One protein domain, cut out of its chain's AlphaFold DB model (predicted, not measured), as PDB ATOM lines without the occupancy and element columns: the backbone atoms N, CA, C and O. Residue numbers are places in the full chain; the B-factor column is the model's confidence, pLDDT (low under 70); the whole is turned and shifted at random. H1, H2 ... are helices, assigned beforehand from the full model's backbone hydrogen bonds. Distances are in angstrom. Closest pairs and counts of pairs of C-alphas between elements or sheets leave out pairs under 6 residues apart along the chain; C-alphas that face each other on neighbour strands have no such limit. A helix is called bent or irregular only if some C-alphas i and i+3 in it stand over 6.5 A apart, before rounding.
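AT A GLANCE: This is residues 419 to 545 of the 804 residues of an uncharacterized protein of Ophiocordyceps polyrhachis-furcata BCC 54312 (UniProt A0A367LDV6). Two small helical lobes stand end to end: H1 and H3 cross in the first, with the short H2 near them, and H5, H6 and H7 make the second. The short H4 and a stretch without a named element, residues 478 to 489, bridge the lobes, and residues 422 to 428 stick out from the first. The printed part has 127 residues, with seven named helices, H1 to H7 in order, and no named strand; its class is all helix. The whole is only just compact, close to loose, with a radius of gyration of the C-alphas of 16.6 A, and its outline, 53 by 27 by 24 A, is only just a rod.

IN THESE COORDINATES: H1, residues 429 to 438, begins at C-alpha 429 (-21.221, -25.861, 32.742) and is 14.2 A long. H2 is residues 444 to 447, 5.0 A long. H3 is residues 458 to 468, 15.4 A long. H4 is residues 474 to 477, 5.3 A long. H5, residues 490 to 498, begins at C-alpha 490 (-14.730, -1.296, 35.127) and is 12.3 A long. H6, residues 503 to 524, is the longest helix by residues and measures 23.0 A; it has a kink of 91 degrees near residue 518 and is irregular, with C-alphas 520 and 523 9.2 A apart. H7, residues 534 to 544, is 15.1 A long and ends at C-alpha 544 (-26.024, 0.268, 28.489).

HOW THE PARTS SIT: H1 and H3 touch at a steep tilt of 54 degrees, opposite ways; their closest C-alphas, those of Cys 433 and Cys 465, are 4.7 A apart. H2 is close to H3 but not clearly touching, with the closest C-alphas, Pro 444 and Thr 458, 6.0 A apart. H4 touches no helix. H1 and H5 are only just apart, with their closest C-alphas at 8.2 A. H5 touches H7, about perpendicular at 74 degrees, closest at the C-alphas of Phe 492 and Ala 540, 4.8 A. H6 touches H5 with residues 503 to 507 alone, closest at the C-alphas of Val 507 and Asp 496, 5.9 A. H6 and H7 form a helical hairpin at a tilt of 37 degrees, only just steep, opposite ways, with the closest C-alphas, Cys 511 and Cys 541, 5.1 A apart. In H1, H3, H5 and H7 every O i to N i+4 pair is within hydrogen-bond range; in H6 12 of 18 are, and H2 and H4 are too short for such a pair.

THE WHOLE: The two C-alphas farthest apart, Ser 453 and Leu 520, are 54.0 A apart. The printed part has no cut. The link from H4 to H5, 12 residues, is long. The mean pLDDT of the printed part is 76.9; 28 residues are under 70, among them 422 to 426, 438 to 442 and 471 to 485.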
ATOM      1  N   HIS A 419     -15.878 -31.966  33.035       80.75
ATOM      2  CA  HIS A 419     -15.307 -32.907  33.997       80.75
ATOM      3  C   HIS A 419     -15.068 -32.297  35.377       80.75
ATOM      4  O   HIS A 419     -15.322 -32.964  36.376       80.75
ATOM      5  N   ALA A 420     -14.585 -31.055  35.452       80.00
ATOM      6  CA  ALA A 420     -14.300 -30.392  36.721       80.00
ATOM      7  C   ALA A 420     -15.582 -29.918  37.428       80.00
ATOM      8  O   ALA A 420     -15.688 -30.012  38.648       80.00
ATOM      9  N   VAL A 421     -16.578 -29.463  36.664       80.25
ATOM     10  CA  VAL A 421     -17.886 -29.042  37.176       80.25
ATOM     11  C   VAL A 421     -18.729 -30.248  37.602       80.25
ATOM     12  O   VAL A 421     -19.390 -30.185  38.632       80.25
ATOM     13  N   GLY A 422     -18.644 -31.377  36.889       61.44
ATOM     14  CA  GLY A 422     -19.341 -32.622  37.237       61.44
ATOM     15  C   GLY A 422     -18.915 -33.269  38.565       61.44
ATOM     16  O   GLY A 422     -19.520 -34.257  38.972       61.44
ATOM     17  N   VAL A 423     -17.890 -32.735  39.242       60.53
ATOM     18  CA  VAL A 423     -17.495 -33.135  40.605       60.53
ATOM     19  C   VAL A 423     -18.296 -32.377  41.679       60.53
ATOM     20  O   VAL A 423     -18.482 -32.908  42.772       60.53
ATOM     21  N   ASP A 424     -18.809 -31.180  41.369       55.88
ATOM     22  CA  ASP A 424     -19.601 -30.332  42.267       55.88
ATOM     23  C   ASP A 424     -21.058 -30.233  41.769       55.88
ATOM     24  O   ASP A 424     -21.386 -29.410  40.916       55.88
ATOM     25  N   ASP A 425     -21.972 -31.009  42.368       57.47
ATOM     26  CA  ASP A 425     -23.403 -31.154  41.994       57.47
ATOM     27  C   ASP A 425     -24.235 -29.844  41.923       57.47
ATOM     28  O   ASP A 425     -25.416 -29.859  41.575       57.47
ATOM     29  N   THR A 426     -23.665 -28.695  42.287       56.59
ATOM     30  CA  THR A 426     -24.375 -27.407  42.380       56.59
ATOM     31  C   THR A 426     -24.079 -26.439  41.240       56.59
ATOM     32  O   THR A 426     -24.835 -25.484  41.044       56.59
ATOM     33  N   THR A 427     -23.007 -26.664  40.480       71.81
ATOM     34  CA  THR A 427     -22.605 -25.784  39.379       71.81
ATOM     35  C   THR A 427     -22.849 -26.516  38.065       71.81
ATOM     36  O   THR A 427     -22.501 -27.678  37.941       71.81
ATOM     37  N   THR A 428     -23.478 -25.868  37.085       81.44
ATOM     38  CA  THR A 428     -23.581 -26.411  35.717       81.44
ATOM     39  C   THR A 428     -22.516 -25.787  34.830       81.44
ATOM     40  O   THR A 428     -22.007 -24.703  35.147       81.44
ATOM     41  N   VAL A 429     -22.188 -26.418  33.700       83.25
ATOM     42  CA  VAL A 429     -21.221 -25.861  32.742       83.25
ATOM     43  C   VAL A 429     -21.707 -24.496  32.268       83.25
ATOM     44  O   VAL A 429     -20.944 -23.530  32.264       83.25
ATOM     45  N   PHE A 430     -23.009 -24.359  32.004       80.44
ATOM     46  CA  PHE A 430     -23.618 -23.069  31.689       80.44
ATOM     47  C   PHE A 430     -23.443 -22.026  32.813       80.44
ATOM     48  O   PHE A 430     -23.095 -20.872  32.548       80.44
ATOM     49  N   GLY A 431     -23.658 -22.412  34.077       77.94
ATOM     50  CA  GLY A 431     -23.498 -21.532  35.239       77.94
ATOM     51  C   GLY A 431     -22.054 -21.058  35.432       77.94
ATOM     52  O   GLY A 431     -21.816 -19.873  35.691       77.94
ATOM     53  N   PHE A 432     -21.095 -21.957  35.226       85.88
ATOM     54  CA  PHE A 432     -19.671 -21.647  35.261       85.88
ATOM     55  C   PHE A 432     -19.258 -20.728  34.104       85.88
ATOM     56  O   PHE A 432     -18.706 -19.652  34.347       85.88
ATOM     57  N   CYS A 433     -19.601 -21.073  32.858       86.06
ATOM     58  CA  CYS A 433     -19.283 -20.262  31.680       86.06
ATOM     59  C   CYS A 433     -19.885 -18.853  31.778       86.06
ATOM     60  O   CYS A 433     -19.241 -17.868  31.414       86.06
ATOM     61  N   ARG A 434     -21.084 -18.721  32.359       78.25
ATOM     62  CA  ARG A 434     -21.694 -17.422  32.677       78.25
ATOM     63  C   ARG A 434     -20.855 -16.607  33.666       78.25
ATOM     64  O   ARG A 434     -20.746 -15.394  33.499       78.25
ATOM     65  N   SER A 435     -20.290 -17.238  34.693       76.19
ATOM     66  CA  SER A 435     -19.413 -16.583  35.672       76.19
ATOM     67  C   SER A 435     -18.095 -16.126  35.038       76.19
ATOM     68  O   SER A 435     -17.678 -14.987  35.240       76.19
ATOM     69  N   VAL A 436     -17.489 -16.966  34.195       81.00
ATOM     70  CA  VAL A 436     -16.257 -16.648  33.454       81.00
ATOM     71  C   VAL A 436     -16.467 -15.481  32.489       81.00
ATOM     72  O   VAL A 436     -15.672 -14.549  32.466       81.00
ATOM     73  N   ILE A 437     -17.571 -15.464  31.737       75.19
ATOM     74  CA  ILE A 437     -17.883 -14.352  30.821       75.19
ATOM     75  C   ILE A 437     -18.077 -13.028  31.585       75.19
ATOM     76  O   ILE A 437     -17.776 -11.964  31.044       75.19
ATOM     77  N   ARG A 438     -18.541 -13.082  32.843       69.19
ATOM     78  CA  ARG A 438     -18.696 -11.919  33.738       69.19
ATOM     79  C   ARG A 438     -17.386 -11.477  34.406       69.19
ATOM     80  O   ARG A 438     -17.284 -10.326  34.813       69.19
ATOM     81  N   GLY A 439     -16.411 -12.372  34.558       68.94
ATOM     82  CA  GLY A 439     -15.118 -12.109  35.195       68.94
ATOM     83  C   GLY A 439     -13.975 -12.294  34.205       68.94
ATOM     84  O   GLY A 439     -13.415 -13.380  34.116       68.94
ATOM     85  N   LEU A 440     -13.627 -11.227  33.482       56.34
ATOM     86  CA  LEU A 440     -12.851 -11.293  32.237       56.34
ATOM     87  C   LEU A 440     -11.387 -11.766  32.353       56.34
ATOM     88  O   LEU A 440     -10.811 -12.085  31.317       56.34
ATOM     89  N   ASP A 441     -10.821 -11.889  33.559       63.38
ATOM     90  CA  ASP A 441      -9.373 -12.086  33.759       63.38
ATOM     91  C   ASP A 441      -9.005 -13.165  34.797       63.38
ATOM     92  O   ASP A 441      -7.980 -13.071  35.476       63.38
ATOM     93  N   ARG A 442      -9.836 -14.200  34.980       66.69
ATOM     94  CA  ARG A 442      -9.484 -15.306  35.890       66.69
ATOM     95  C   ARG A 442      -8.677 -16.378  35.171       66.69
ATOM     96  O   ARG A 442      -9.157 -16.960  34.205       66.69
ATOM     97  N   ASP A 443      -7.483 -16.649  35.691       78.44
ATOM     98  CA  ASP A 443      -6.676 -17.811  35.311       78.44
ATOM     99  C   ASP A 443      -7.489 -19.117  35.456       78.44
ATOM    100  O   ASP A 443      -8.236 -19.233  36.434       78.44
ATOM    101  N   PRO A 444      -7.375 -20.090  34.527       80.38
ATOM    102  CA  PRO A 444      -8.179 -21.311  34.549       80.38
ATOM    103  C   PRO A 444      -8.105 -22.100  35.855       80.38
ATOM    104  O   PRO A 444      -9.145 -22.532  36.345       80.38
ATOM    105  N   GLU A 445      -6.923 -22.214  36.462       80.56
ATOM    106  CA  GLU A 445      -6.740 -22.951  37.718       80.56
ATOM    107  C   GLU A 445      -7.351 -22.198  38.908       80.56
ATOM    108  O   GLU A 445      -7.840 -22.790  39.869       80.56
ATOM    109  N   THR A 446      -7.376 -20.865  38.824       79.06
ATOM    110  CA  THR A 446      -8.019 -19.996  39.822       79.06
ATOM    111  C   THR A 446      -9.540 -19.937  39.638       79.06
ATOM    112  O   THR A 446     -10.278 -19.683  40.592       79.06
ATOM    113  N   ALA A 447     -10.026 -20.138  38.413       77.06
ATOM    114  CA  ALA A 447     -11.445 -20.172  38.090       77.06
ATOM    115  C   ALA A 447     -12.092 -21.489  38.536       77.06
ATOM    116  O   ALA A 447     -13.191 -21.451  39.091       77.06
ATOM    117  N   LEU A 448     -11.411 -22.619  38.317       80.38
ATOM    118  CA  LEU A 448     -11.839 -23.944  38.756       80.38
ATOM    119  C   LEU A 448     -10.607 -24.858  38.949       80.38
ATOM    120  O   LEU A 448      -9.871 -25.079  37.986       80.38
ATOM    121  N   PRO A 449     -10.354 -25.400  40.154       80.06
ATOM    122  CA  PRO A 449      -9.201 -26.271  40.388       80.06
ATOM    123  C   PRO A 449      -9.197 -27.513  39.482       80.06
ATOM    124  O   PRO A 449     -10.232 -28.152  39.299       80.06
ATOM    125  N   GLY A 450      -8.033 -27.876  38.934       76.31
ATOM    126  CA  GLY A 450      -7.857 -29.004  38.008       76.31
ATOM    127  C   GLY A 450      -8.048 -28.655  36.527       76.31
ATOM    128  O   GLY A 450      -7.689 -29.451  35.651       76.31
ATOM    129  N   LEU A 451      -8.551 -27.453  36.233       82.62
ATOM    130  CA  LEU A 451      -8.840 -27.002  34.876       82.62
ATOM    131  C   LEU A 451      -7.581 -26.618  34.086       82.62
ATOM    132  O   LEU A 451      -7.585 -26.715  32.860       82.62
ATOM    133  N   GLY A 452      -6.482 -26.247  34.753       75.62
ATOM    134  CA  GLY A 452      -5.235 -25.829  34.104       75.62
ATOM    135  C   GLY A 452      -4.570 -26.914  33.251       75.62
ATOM    136  O   GLY A 452      -3.755 -26.609  32.384       75.62
ATOM    137  N   SER A 453      -4.944 -28.182  33.448       76.50
ATOM    138  CA  SER A 453      -4.494 -29.296  32.603       76.50
ATOM    139  C   SER A 453      -5.198 -29.355  31.240       76.50
ATOM    140  O   SER A 453      -4.602 -29.819  30.274       76.50
ATOM    141  N   SER A 454      -6.443 -28.871  31.159       81.44
ATOM    142  CA  SER A 454      -7.302 -28.940  29.963       81.44
ATOM    143  C   SER A 454      -7.483 -27.574  29.285       81.44
ATOM    144  O   SER A 454      -7.706 -27.484  28.081       81.44
ATOM    145  N   CYS A 455      -7.363 -26.490  30.050       86.31
ATOM    146  CA  CYS A 455      -7.450 -25.111  29.585       86.31
ATOM    147  C   CYS A 455      -6.078 -24.448  29.698       86.31
ATOM    148  O   CYS A 455      -5.651 -24.055  30.781       86.31
ATOM    149  N   ARG A 456      -5.396 -24.308  28.557       79.94
ATOM    150  CA  ARG A 456      -4.013 -23.806  28.487       79.94
ATOM    151  C   ARG A 456      -3.836 -22.380  29.021       79.94
ATOM    152  O   ARG A 456      -2.774 -22.060  29.542       79.94
ATOM    153  N   ASP A 457      -4.835 -21.525  28.830       82.25
ATOM    154  CA  ASP A 457      -4.822 -20.121  29.240       82.25
ATOM    155  C   ASP A 457      -6.251 -19.551  29.353       82.25
ATOM    156  O   ASP A 457      -7.254 -20.224  29.085       82.25
ATOM    157  N   THR A 458      -6.348 -18.280  29.754       80.00
ATOM    158  CA  THR A 458      -7.617 -17.544  29.854       80.00
ATOM    159  C   THR A 458      -8.324 -17.386  28.505       80.00
ATOM    160  O   THR A 458      -9.552 -17.295  28.468       80.00
ATOM    161  N   ALA A 459      -7.591 -17.395  27.388       81.06
ATOM    162  CA  ALA A 459      -8.166 -17.302  26.050       81.06
ATOM    163  C   ALA A 459      -8.843 -18.617  25.632       81.06
ATOM    164  O   ALA A 459      -9.943 -18.582  25.083       81.06
ATOM    165  N   ALA A 460      -8.239 -19.765  25.947       82.75
ATOM    166  CA  ALA A 460      -8.825 -21.090  25.765       82.75
ATOM    167  C   ALA A 460     -10.078 -21.256  26.635       82.75
ATOM    168  O   ALA A 460     -11.126 -21.656  26.130       82.75
ATOM    169  N   LEU A 461     -10.003 -20.839  27.904       86.38
ATOM    170  CA  LEU A 461     -11.152 -20.809  28.812       86.38
ATOM    171  C   LEU A 461     -12.300 -19.967  28.256       86.38
ATOM    172  O   LEU A 461     -13.453 -20.402  28.224       86.38
ATOM    173  N   ARG A 462     -11.984 -18.772  27.762       83.38
ATOM    174  CA  ARG A 462     -12.970 -17.884  27.156       83.38
ATOM    175  C   ARG A 462     -13.566 -18.470  25.886       83.38
ATOM    176  O   ARG A 462     -14.775 -18.415  25.725       83.38
ATOM    177  N   LYS A 463     -12.755 -19.068  25.015       84.44
ATOM    178  CA  LYS A 463     -13.216 -19.715  23.781       84.44
ATOM    179  C   LYS A 463     -14.193 -20.860  24.072       84.44
ATOM    180  O   LYS A 463     -15.245 -20.924  23.440       84.44
ATOM    181  N   ALA A 464     -13.885 -21.704  25.057       86.88
ATOM    182  CA  ALA A 464     -14.781 -22.767  25.501       86.88
ATOM    183  C   ALA A 464     -16.114 -22.197  26.020       86.88
ATOM    184  O   ALA A 464     -17.186 -22.626  25.594       86.88
ATOM    185  N   CYS A 465     -16.064 -21.164  26.868       86.69
ATOM    186  CA  CYS A 465     -17.265 -20.509  27.401       86.69
ATOM    187  C   CYS A 465     -18.073 -19.763  26.327       86.69
ATOM    188  O   CYS A 465     -19.300 -19.731  26.389       86.69
ATOM    189  N   ASP A 466     -17.401 -19.175  25.338       84.25
ATOM    190  CA  ASP A 466     -18.018 -18.494  24.205       84.25
ATOM    191  C   ASP A 466     -18.750 -19.483  23.292       84.25
ATOM    192  O   ASP A 466     -19.756 -19.108  22.698       84.25
ATOM    193  N   CYS A 467     -18.302 -20.739  23.211       84.62
ATOM    194  CA  CYS A 467     -19.049 -21.787  22.527       84.62
ATOM    195  C   CYS A 467     -20.340 -22.150  23.281       84.62
ATOM    196  O   CYS A 467     -21.406 -22.216  22.672       84.62
ATOM    197  N   VAL A 468     -20.258 -22.338  24.606       83.50
ATOM    198  CA  VAL A 468     -21.419 -22.683  25.454       83.50
ATOM    199  C   VAL A 468     -22.438 -21.548  25.492       83.50
ATOM    200  O   VAL A 468     -23.646 -21.780  25.484       83.50
ATOM    201  N   VAL A 469     -21.957 -20.302  25.513       78.62
ATOM    202  CA  VAL A 469     -22.787 -19.096  25.518       78.62
ATOM    203  C   VAL A 469     -22.373 -18.167  24.363       78.62
ATOM    204  O   VAL A 469     -21.651 -17.172  24.576       78.62
ATOM    205  N   PRO A 470     -22.846 -18.467  23.132       74.56
ATOM    206  CA  PRO A 470     -22.498 -17.730  21.922       74.56
ATOM    207  C   PRO A 470     -22.738 -16.225  22.055       74.56
ATOM    208  O   PRO A 470     -23.799 -15.820  22.534       74.56
ATOM    209  N   PRO A 471     -21.819 -15.360  21.586       64.56
ATOM    210  CA  PRO A 471     -21.959 -13.906  21.690       64.56
ATOM    211  C   PRO A 471     -23.304 -13.362  21.192       64.56
ATOM    212  O   PRO A 471     -23.889 -12.501  21.846       64.56
ATOM    213  N   GLY A 472     -23.817 -13.903  20.081       57.22
ATOM    214  CA  GLY A 472     -25.096 -13.497  19.491       57.22
ATOM    215  C   GLY A 472     -26.332 -13.941  20.278       57.22
ATOM    216  O   GLY A 472     -27.396 -13.354  20.119       57.22
ATOM    217  N   SER A 473     -26.202 -14.943  21.149       54.66
ATOM    218  CA  SER A 473     -27.307 -15.489  21.940       54.66
ATOM    219  C   SER A 473     -27.255 -15.053  23.413       54.66
ATOM    220  O   SER A 473     -28.226 -15.244  24.145       54.66
ATOM    221  N   ARG A 474     -26.181 -14.378  23.853       61.91
ATOM    222  CA  ARG A 474     -26.024 -13.842  25.222       61.91
ATOM    223  C   ARG A 474     -27.197 -12.989  25.684       61.91
ATOM    224  O   ARG A 474     -27.617 -13.121  26.827       61.91
ATOM    225  N   SER A 475     -27.752 -12.162  24.804       49.50
ATOM    226  CA  SER A 475     -28.923 -11.327  25.100       49.50
ATOM    227  C   SER A 475     -30.183 -12.152  25.403       49.50
ATOM    228  O   SER A 475     -31.004 -11.741  26.218       49.50
ATOM    229  N   VAL A 476     -30.318 -13.333  24.791       47.25
ATOM    230  CA  VAL A 476     -31.474 -14.234  24.933       47.25
ATOM    231  C   VAL A 476     -31.312 -15.172  26.132       47.25
ATOM    232  O   VAL A 476     -32.247 -15.337  26.910       47.25
ATOM    233  N   TRP A 477     -30.126 -15.759  26.314       44.22
ATOM    234  CA  TRP A 477     -29.866 -16.762  27.358       44.22
ATOM    235  C   TRP A 477     -29.561 -16.165  28.723       44.22
ATOM    236  O   TRP A 477     -29.856 -16.774  29.751       44.22
ATOM    237  N   LEU A 478     -28.958 -14.978  28.755       51.06
ATOM    238  CA  LEU A 478     -28.556 -14.362  30.011       51.06
ATOM    239  C   LEU A 478     -29.600 -13.393  30.546       51.06
ATOM    240  O   LEU A 478     -29.476 -13.049  31.719       51.06
ATOM    241  N   GLY A 479     -30.600 -13.018  29.723       44.75
ATOM    242  CA  GLY A 479     -31.921 -12.426  30.028       44.75
ATOM    243  C   GLY A 479     -31.979 -11.161  30.891       44.75
ATOM    244  O   GLY A 479     -33.022 -10.534  30.976       44.75
ATOM    245  N   ASN A 480     -30.862 -10.825  31.519       55.00
ATOM    246  CA  ASN A 480     -30.607  -9.888  32.601       55.00
ATOM    247  C   ASN A 480     -29.133  -9.434  32.531       55.00
ATOM    248  O   ASN A 480     -28.605  -8.949  33.519       55.00
ATOM    249  N   LEU A 481     -28.430  -9.623  31.410       55.41
ATOM    250  CA  LEU A 481     -27.087  -9.071  31.220       55.41
ATOM    251  C   LEU A 481     -27.117  -8.005  30.136       55.41
ATOM    252  O   LEU A 481     -27.839  -8.138  29.149       55.41
ATOM    253  N   GLY A 482     -26.333  -6.955  30.351       59.81
ATOM    254  CA  GLY A 482     -26.203  -5.848  29.422       59.81
ATOM    255  C   GLY A 482     -25.398  -6.191  28.177       59.81
ATOM    256  O   GLY A 482     -24.962  -7.333  27.990       59.81
ATOM    257  N   PRO A 483     -25.178  -5.207  27.296       67.12
ATOM    258  CA  PRO A 483     -24.382  -5.410  26.098       67.12
ATOM    259  C   PRO A 483     -22.968  -5.892  26.454       67.12
ATOM    260  O   PRO A 483     -22.275  -5.300  27.277       67.12
ATOM    261  N   ALA A 484     -22.515  -6.977  25.815       61.69
ATOM    262  CA  ALA A 484     -21.260  -7.656  26.163       61.69
ATOM    263  C   ALA A 484     -20.013  -6.750  26.098       61.69
ATOM    264  O   ALA A 484     -19.026  -7.002  26.786       61.69
ATOM    265  N   HIS A 485     -20.049  -5.707  25.267       68.62
ATOM    266  CA  HIS A 485     -18.955  -4.748  25.132       68.62
ATOM    267  C   HIS A 485     -18.834  -3.808  26.341       68.62
ATOM    268  O   HIS A 485     -17.729  -3.355  26.620       68.62
ATOM    269  N   CYS A 486     -19.912  -3.600  27.100       72.88
ATOM    270  CA  CYS A 486     -19.923  -2.742  28.285       72.88
ATOM    271  C   CYS A 486     -19.208  -3.363  29.475       72.88
ATOM    272  O   CYS A 486     -18.607  -2.655  30.267       72.88
ATOM    273  N   TYR A 487     -19.158  -4.693  29.564       68.50
ATOM    274  CA  TYR A 487     -18.404  -5.387  30.614       68.50
ATOM    275  C   TYR A 487     -16.882  -5.207  30.510       68.50
ATOM    276  O   TYR A 487     -16.156  -5.640  31.397       68.50
ATOM    277  N   ARG A 488     -16.372  -4.583  29.437       70.19
ATOM    278  CA  ARG A 488     -14.962  -4.165  29.361       70.19
ATOM    279  C   ARG A 488     -14.671  -2.934  30.217       70.19
ATOM    280  O   ARG A 488     -13.516  -2.706  30.552       70.19
ATOM    281  N   ASP A 489     -15.701  -2.159  30.540       74.19
ATOM    282  CA  ASP A 489     -15.610  -0.997  31.405       74.19
ATOM    283  C   ASP A 489     -15.722  -1.439  32.875       74.19
ATOM    284  O   ASP A 489     -16.634  -2.182  33.269       74.19
ATOM    285  N   SER A 490     -14.758  -1.012  33.693       78.69
ATOM    286  CA  SER A 490     -14.730  -1.296  35.127       78.69
ATOM    287  C   SER A 490     -15.897  -0.652  35.870       78.69
ATOM    288  O   SER A 490     -16.433  -1.283  36.785       78.69
ATOM    289  N   CYS A 491     -16.331   0.541  35.452       85.50
ATOM    290  CA  CYS A 491     -17.459   1.246  36.047       85.50
ATOM    291  C   CYS A 491     -18.769   0.505  35.750       85.50
ATOM    292  O   CYS A 491     -19.493   0.136  36.679       85.50
ATOM    293  N   PHE A 492     -19.024   0.139  34.487       84.69
ATOM    294  CA  PHE A 492     -20.200  -0.663  34.117       84.69
ATOM    295  C   PHE A 492     -20.236  -2.010  34.853       84.69
ATOM    296  O   PHE A 492     -21.263  -2.406  35.406       84.69
ATOM    297  N   SER A 493     -19.094  -2.697  34.927       79.50
ATOM    298  CA  SER A 493     -18.969  -3.962  35.659       79.50
ATOM    299  C   SER A 493     -19.210  -3.800  37.163       79.50
ATOM    300  O   SER A 493     -19.609  -4.750  37.841       79.50
ATOM    301  N   SER A 494     -18.961  -2.617  37.723       82.31
ATOM    302  CA  SER A 494     -19.276  -2.315  39.119       82.31
ATOM    303  C   SER A 494     -20.763  -2.038  39.339       82.31
ATOM    304  O   SER A 494     -21.353  -2.566  40.286       82.31
ATOM    305  N   ILE A 495     -21.392  -1.300  38.420       83.50
ATOM    306  CA  ILE A 495     -22.839  -1.051  38.416       83.50
ATOM    307  C   ILE A 495     -23.596  -2.384  38.310       83.50
ATOM    308  O   ILE A 495     -24.429  -2.691  39.161       83.50
ATOM    309  N   ASP A 496     -23.252  -3.240  37.343       81.38
ATOM    310  CA  ASP A 496     -23.880  -4.560  37.165       81.38
ATOM    311  C   ASP A 496     -23.737  -5.451  38.412       81.38
ATOM    312  O   ASP A 496     -24.718  -6.045  38.875       81.38
ATOM    313  N   ARG A 497     -22.545  -5.486  39.029       78.06
ATOM    314  CA  ARG A 497     -22.307  -6.239  40.275       78.06
ATOM    315  C   ARG A 497     -23.140  -5.726  41.444       78.06
ATOM    316  O   ARG A 497     -23.665  -6.544  42.201       78.06
ATOM    317  N   SER A 498     -23.300  -4.411  41.568       81.38
ATOM    318  CA  SER A 498     -24.116  -3.784  42.619       81.38
ATOM    319  C   SER A 498     -25.574  -4.246  42.559       81.38
ATOM    320  O   SER A 498     -26.213  -4.442  43.592       81.38
ATOM    321  N   PHE A 499     -26.065  -4.545  41.354       80.12
ATOM    322  CA  PHE A 499     -27.405  -5.081  41.120       80.12
ATOM    323  C   PHE A 499     -27.442  -6.597  40.882       80.12
ATOM    324  O   PHE A 499     -28.420  -7.118  40.350       80.12
ATOM    325  N   LYS A 500     -26.399  -7.335  41.293       73.62
ATOM    326  CA  LYS A 500     -26.312  -8.807  41.183       73.62
ATOM    327  C   LYS A 500     -26.509  -9.332  39.749       73.62
ATOM    328  O   LYS A 500     -26.942 -10.472  39.553       73.62
ATOM    329  N   GLY A 501     -26.170  -8.521  38.748       62.91
ATOM    330  CA  GLY A 501     -26.360  -8.837  37.337       62.91
ATOM    331  C   GLY A 501     -27.828  -8.912  36.923       62.91
ATOM    332  O   GLY A 501     -28.178  -9.800  36.144       62.91
ATOM    333  N   ASP A 502     -28.682  -8.051  37.492       72.88
ATOM    334  CA  ASP A 502     -30.006  -7.718  36.964       72.88
ATOM    335  C   ASP A 502     -29.905  -6.472  36.075       72.88
ATOM    336  O   ASP A 502     -29.960  -5.331  36.538       72.88
ATOM    337  N   PHE A 503     -29.733  -6.691  34.774       74.88
ATOM    338  CA  PHE A 503     -29.602  -5.601  33.819       74.88
ATOM    339  C   PHE A 503     -30.893  -4.796  33.661       74.88
ATOM    340  O   PHE A 503     -30.835  -3.576  33.598       74.88
ATOM    341  N   HIS A 504     -32.064  -5.436  33.602       68.56
ATOM    342  CA  HIS A 504     -33.296  -4.732  33.238       68.56
ATOM    343  C   HIS A 504     -33.899  -3.923  34.385       68.56
ATOM    344  O   HIS A 504     -34.368  -2.814  34.149       68.56
ATOM    345  N   LEU A 505     -33.916  -4.462  35.605       71.25
ATOM    346  CA  LEU A 505     -34.454  -3.739  36.760       71.25
ATOM    347  C   LEU A 505     -33.357  -2.994  37.519       71.25
ATOM    348  O   LEU A 505     -33.611  -1.914  38.042       71.25
ATOM    349  N   GLY A 506     -32.147  -3.551  37.556       80.50
ATOM    350  CA  GLY A 506     -31.002  -2.938  38.220       80.50
ATOM    351  C   GLY A 506     -30.310  -1.907  37.341       80.50
ATOM    352  O   GLY A 506     -30.451  -0.709  37.560       80.50
ATOM    353  N   VAL A 507     -29.577  -2.365  36.323       82.88
ATOM    354  CA  VAL A 507     -28.701  -1.491  35.520       82.88
ATOM    355  C   VAL A 507     -29.489  -0.460  34.712       82.88
ATOM    356  O   VAL A 507     -29.170   0.717  34.789       82.88
ATOM    357  N   LEU A 508     -30.543  -0.841  33.983       81.75
ATOM    358  CA  LEU A 508     -31.388   0.110  33.244       81.75
ATOM    359  C   LEU A 508     -32.197   1.003  34.191       81.75
ATOM    360  O   LEU A 508     -32.336   2.198  33.935       81.75
ATOM    361  N   GLY A 509     -32.692   0.436  35.298       81.12
ATOM    362  CA  GLY A 509     -33.388   1.183  36.347       81.12
ATOM    363  C   GLY A 509     -32.506   2.244  37.008       81.12
ATOM    364  O   GLY A 509     -33.013   3.289  37.399       81.12
ATOM    365  N   PHE A 510     -31.194   2.014  37.070       87.88
ATOM    366  CA  PHE A 510     -30.196   2.988  37.501       87.88
ATOM    367  C   PHE A 510     -29.791   3.950  36.373       87.88
ATOM    368  O   PHE A 510     -29.777   5.161  36.568       87.88
ATOM    369  N   CYS A 511     -29.481   3.442  35.182       87.75
ATOM    370  CA  CYS A 511     -28.898   4.236  34.106       87.75
ATOM    371  C   CYS A 511     -29.878   5.218  33.461       87.75
ATOM    372  O   CYS A 511     -29.476   6.333  33.145       87.75
ATOM    373  N   MET A 512     -31.162   4.871  33.317       84.75
ATOM    374  CA  MET A 512     -32.162   5.805  32.782       84.75
ATOM    375  C   MET A 512     -32.303   7.088  33.627       84.75
ATOM    376  O   MET A 512     -32.137   8.177  33.071       84.75
ATOM    377  N   PRO A 513     -32.583   7.031  34.947       84.25
ATOM    378  CA  PRO A 513     -32.670   8.244  35.759       84.25
ATOM    379  C   PRO A 513     -31.316   8.944  35.901       84.25
ATOM    380  O   PRO A 513     -31.277  10.172  35.903       84.25
ATOM    381  N   THR A 514     -30.210   8.198  35.949       87.25
ATOM    382  CA  THR A 514     -28.864   8.774  36.053       87.25
ATOM    383  C   THR A 514     -28.478   9.578  34.812       87.25
ATOM    384  O   THR A 514     -28.045  10.716  34.959       87.25
ATOM    385  N   LEU A 515     -28.717   9.073  33.595       85.81
ATOM    386  CA  LEU A 515     -28.471   9.824  32.352       85.81
ATOM    387  C   LEU A 515     -29.353  11.081  32.254       85.81
ATOM    388  O   LEU A 515     -28.879  12.159  31.875       85.81
ATOM    389  N   ARG A 516     -30.622  10.997  32.682       84.62
ATOM    390  CA  ARG A 516     -31.493  12.182  32.781       84.62
ATOM    391  C   ARG A 516     -30.944  13.204  33.784       84.62
ATOM    392  O   ARG A 516     -30.951  14.402  33.503       84.62
ATOM    393  N   GLN A 517     -30.455  12.749  34.939       85.38
ATOM    394  CA  GLN A 517     -29.895  13.612  35.980       85.38
ATOM    395  C   GLN A 517     -28.553  14.225  35.557       85.38
ATOM    396  O   GLN A 517     -28.355  15.412  35.800       85.38
ATOM    397  N   LEU A 518     -27.686  13.486  34.856       84.31
ATOM    398  CA  LEU A 518     -26.455  13.994  34.233       84.31
ATOM    399  C   LEU A 518     -26.752  15.135  33.250       84.31
ATOM    400  O   LEU A 518     -26.119  16.187  33.308       84.31
ATOM    401  N   THR A 519     -27.788  14.962  32.423       81.06
ATOM    402  CA  THR A 519     -28.238  15.970  31.448       81.06
ATOM    403  C   THR A 519     -28.763  17.252  32.112       81.06
ATOM    404  O   THR A 519     -28.676  18.338  31.532       81.06
ATOM    405  N   LEU A 520     -29.354  17.143  33.306       79.81
ATOM    406  CA  LEU A 520     -29.946  18.273  34.029       79.81
ATOM    407  C   LEU A 520     -28.953  18.970  34.966       79.81
ATOM    408  O   LEU A 520     -28.925  20.197  35.022       79.81
ATOM    409  N   ASP A 521     -28.209  18.190  35.747       81.31
ATOM    410  CA  ASP A 521     -27.262  18.645  36.762       81.31
ATOM    411  C   ASP A 521     -26.348  17.479  37.181       81.31
ATOM    412  O   ASP A 521     -26.659  16.720  38.107       81.31
ATOM    413  N   ALA A 522     -25.210  17.349  36.494       81.00
ATOM    414  CA  ALA A 522     -24.219  16.301  36.735       81.00
ATOM    415  C   ALA A 522     -23.626  16.318  38.156       81.00
ATOM    416  O   ALA A 522     -23.139  15.290  38.621       81.00
ATOM    417  N   ALA A 523     -23.693  17.445  38.877       82.69
ATOM    418  CA  ALA A 523     -23.168  17.547  40.240       82.69
ATOM    419  C   ALA A 523     -24.030  16.810  41.283       82.69
ATOM    420  O   ALA A 523     -23.598  16.633  42.420       82.69
ATOM    421  N   LYS A 524     -25.248  16.395  40.916       82.94
ATOM    422  CA  LYS A 524     -26.180  15.662  41.790       82.94
ATOM    423  C   LYS A 524     -26.165  14.149  41.582       82.94
ATOM    424  O   LYS A 524     -26.969  13.454  42.195       82.94
ATOM    425  N   VAL A 525     -25.306  13.650  40.700       87.50
ATOM    426  CA  VAL A 525     -25.218  12.223  40.391       87.50
ATOM    427  C   VAL A 525     -24.344  11.543  41.435       87.50
ATOM    428  O   VAL A 525     -23.198  11.936  41.647       87.50
ATOM    429  N   GLU A 526     -24.893  10.528  42.093       86.62
ATOM    430  CA  GLU A 526     -24.127   9.672  42.996       86.62
ATOM    431  C   GLU A 526     -23.204   8.770  42.166       86.62
ATOM    432  O   GLU A 526     -23.669   8.043  41.289       86.62
ATOM    433  N   VAL A 527     -21.895   8.837  42.424       88.44
ATOM    434  CA  VAL A 527     -20.886   8.020  41.732       88.44
ATOM    435  C   VAL A 527     -20.769   6.671  42.455       88.44
ATOM    436  O   VAL A 527     -20.373   6.663  43.622       88.44
ATOM    437  N   PRO A 528     -21.119   5.536  41.815       86.69
ATOM    438  CA  PRO A 528     -21.032   4.218  42.436       86.69
ATOM    439  C   PRO A 528     -19.589   3.797  42.729       86.69
ATOM    440  O   PRO A 528     -18.662   4.152  41.998       86.69
ATOM    441  N   ASP A 529     -19.414   2.953  43.749       78.81
ATOM    442  CA  ASP A 529     -18.124   2.331  44.052       78.81
ATOM    443  C   ASP A 529     -17.592   1.594  42.814       78.81
ATOM    444  O   ASP A 529     -18.253   0.703  42.284       78.81
ATOM    445  N   GLY A 530     -16.391   1.951  42.352       80.69
ATOM    446  CA  GLY A 530     -15.769   1.391  41.145       80.69
ATOM    447  C   GLY A 530     -15.892   2.251  39.882       80.69
ATOM    448  O   GLY A 530     -15.340   1.858  38.858       80.69
ATOM    449  N   CYS A 531     -16.553   3.407  39.968       88.81
ATOM    450  CA  CYS A 531     -16.499   4.481  38.974       88.81
ATOM    451  C   CYS A 531     -15.659   5.646  39.528       88.81
ATOM    452  O   CYS A 531     -15.751   5.964  40.716       88.81
ATOM    453  N   ALA A 532     -14.822   6.274  38.702       86.56
ATOM    454  CA  ALA A 532     -13.931   7.352  39.131       86.56
ATOM    455  C   ALA A 532     -14.655   8.696  39.294       86.56
ATOM    456  O   ALA A 532     -14.362   9.451  40.224       86.56
ATOM    457  N   ASP A 533     -15.595   9.000  38.400       88.50
ATOM    458  CA  ASP A 533     -16.365  10.241  38.392       88.50
ATOM    459  C   ASP A 533     -17.724  10.068  37.686       88.50
ATOM    460  O   ASP A 533     -18.077   8.991  37.203       88.50
ATOM    461  N   SER A 534     -18.520  11.140  37.642       87.38
ATOM    462  CA  SER A 534     -19.827  11.144  36.979       87.38
ATOM    463  C   SER A 534     -19.743  10.970  35.459       87.38
ATOM    464  O   SER A 534     -20.739  10.586  34.850       87.38
ATOM    465  N   LYS A 535     -18.571  11.197  34.852       87.12
ATOM    466  CA  LYS A 535     -18.335  10.998  33.422       87.12
ATOM    467  C   LYS A 535     -18.110   9.518  33.099       87.12
ATOM    468  O   LYS A 535     -18.647   9.036  32.111       87.12
ATOM    469  N   GLU A 536     -17.406   8.767  33.942       88.12
ATOM    470  CA  GLU A 536     -17.346   7.303  33.796       88.12
ATOM    471  C   GLU A 536     -18.726   6.659  33.984       88.12
ATOM    472  O   GLU A 536     -19.076   5.715  33.279       88.12
ATOM    473  N   VAL A 537     -19.554   7.196  34.889       89.44
ATOM    474  CA  VAL A 537     -20.951   6.750  35.045       89.44
ATOM    475  C   VAL A 537     -21.767   7.040  33.785       89.44
ATOM    476  O   VAL A 537     -22.554   6.196  33.355       89.44
ATOM    477  N   GLU A 538     -21.569   8.214  33.187       87.19
ATOM    478  CA  GLU A 538     -22.168   8.597  31.912       87.19
ATOM    479  C   GLU A 538     -21.767   7.616  30.800       87.19
ATOM    480  O   GLU A 538     -22.643   7.015  30.183       87.19
ATOM    481  N   GLU A 539     -20.469   7.368  30.600       86.38
ATOM    482  CA  GLU A 539     -19.941   6.445  29.582       86.38
ATOM    483  C   GLU A 539     -20.446   5.001  29.785       86.38
ATOM    484  O   GLU A 539     -20.910   4.359  28.835       86.38
ATOM    485  N   ALA A 540     -20.458   4.510  31.028       87.12
ATOM    486  CA  ALA A 540     -20.982   3.191  31.372       87.12
ATOM    487  C   ALA A 540     -22.487   3.070  31.078       87.12
ATOM    488  O   ALA A 540     -22.946   2.068  30.516       87.12
ATOM    489  N   CYS A 541     -23.272   4.090  31.430       88.06
ATOM    490  CA  CYS A 541     -24.709   4.090  31.186       88.06
ATOM    491  C   CYS A 541     -25.070   4.326  29.719       88.06
ATOM    492  O   CYS A 541     -26.033   3.725  29.247       88.06
ATOM    493  N   PHE A 542     -24.274   5.090  28.973       83.88
ATOM    494  CA  PHE A 542     -24.379   5.179  27.517       83.88
ATOM    495  C   PHE A 542     -24.086   3.856  26.836       83.88
ATOM    496  O   PHE A 542     -24.753   3.481  25.880       83.88
ATOM    497  N   CYS A 543     -23.115   3.106  27.344       81.94
ATOM    498  CA  CYS A 543     -22.876   1.770  26.835       81.94
ATOM    499  C   CYS A 543     -24.117   0.874  27.032       81.94
ATOM    500  O   CYS A 543     -24.508   0.126  26.132       81.94
ATOM    501  N   ALA A 544     -24.781   0.984  28.189       79.81
ATOM    502  CA  ALA A 544     -26.024   0.268  28.489       79.81
ATOM    503  C   ALA A 544     -27.210   0.717  27.613       79.81
ATOM    504  O   ALA A 544     -28.034  -0.109  27.212       79.81
ATOM    505  N   LEU A 545     -27.296   2.024  27.354       79.44
ATOM    506  CA  LEU A 545     -28.369   2.738  26.666       79.44
ATOM    507  C   LEU A 545     -27.751   3.686  25.624       79.44
ATOM    508  O   LEU A 545     -27.588   4.875  25.892       79.44
TER     509      LEU A 545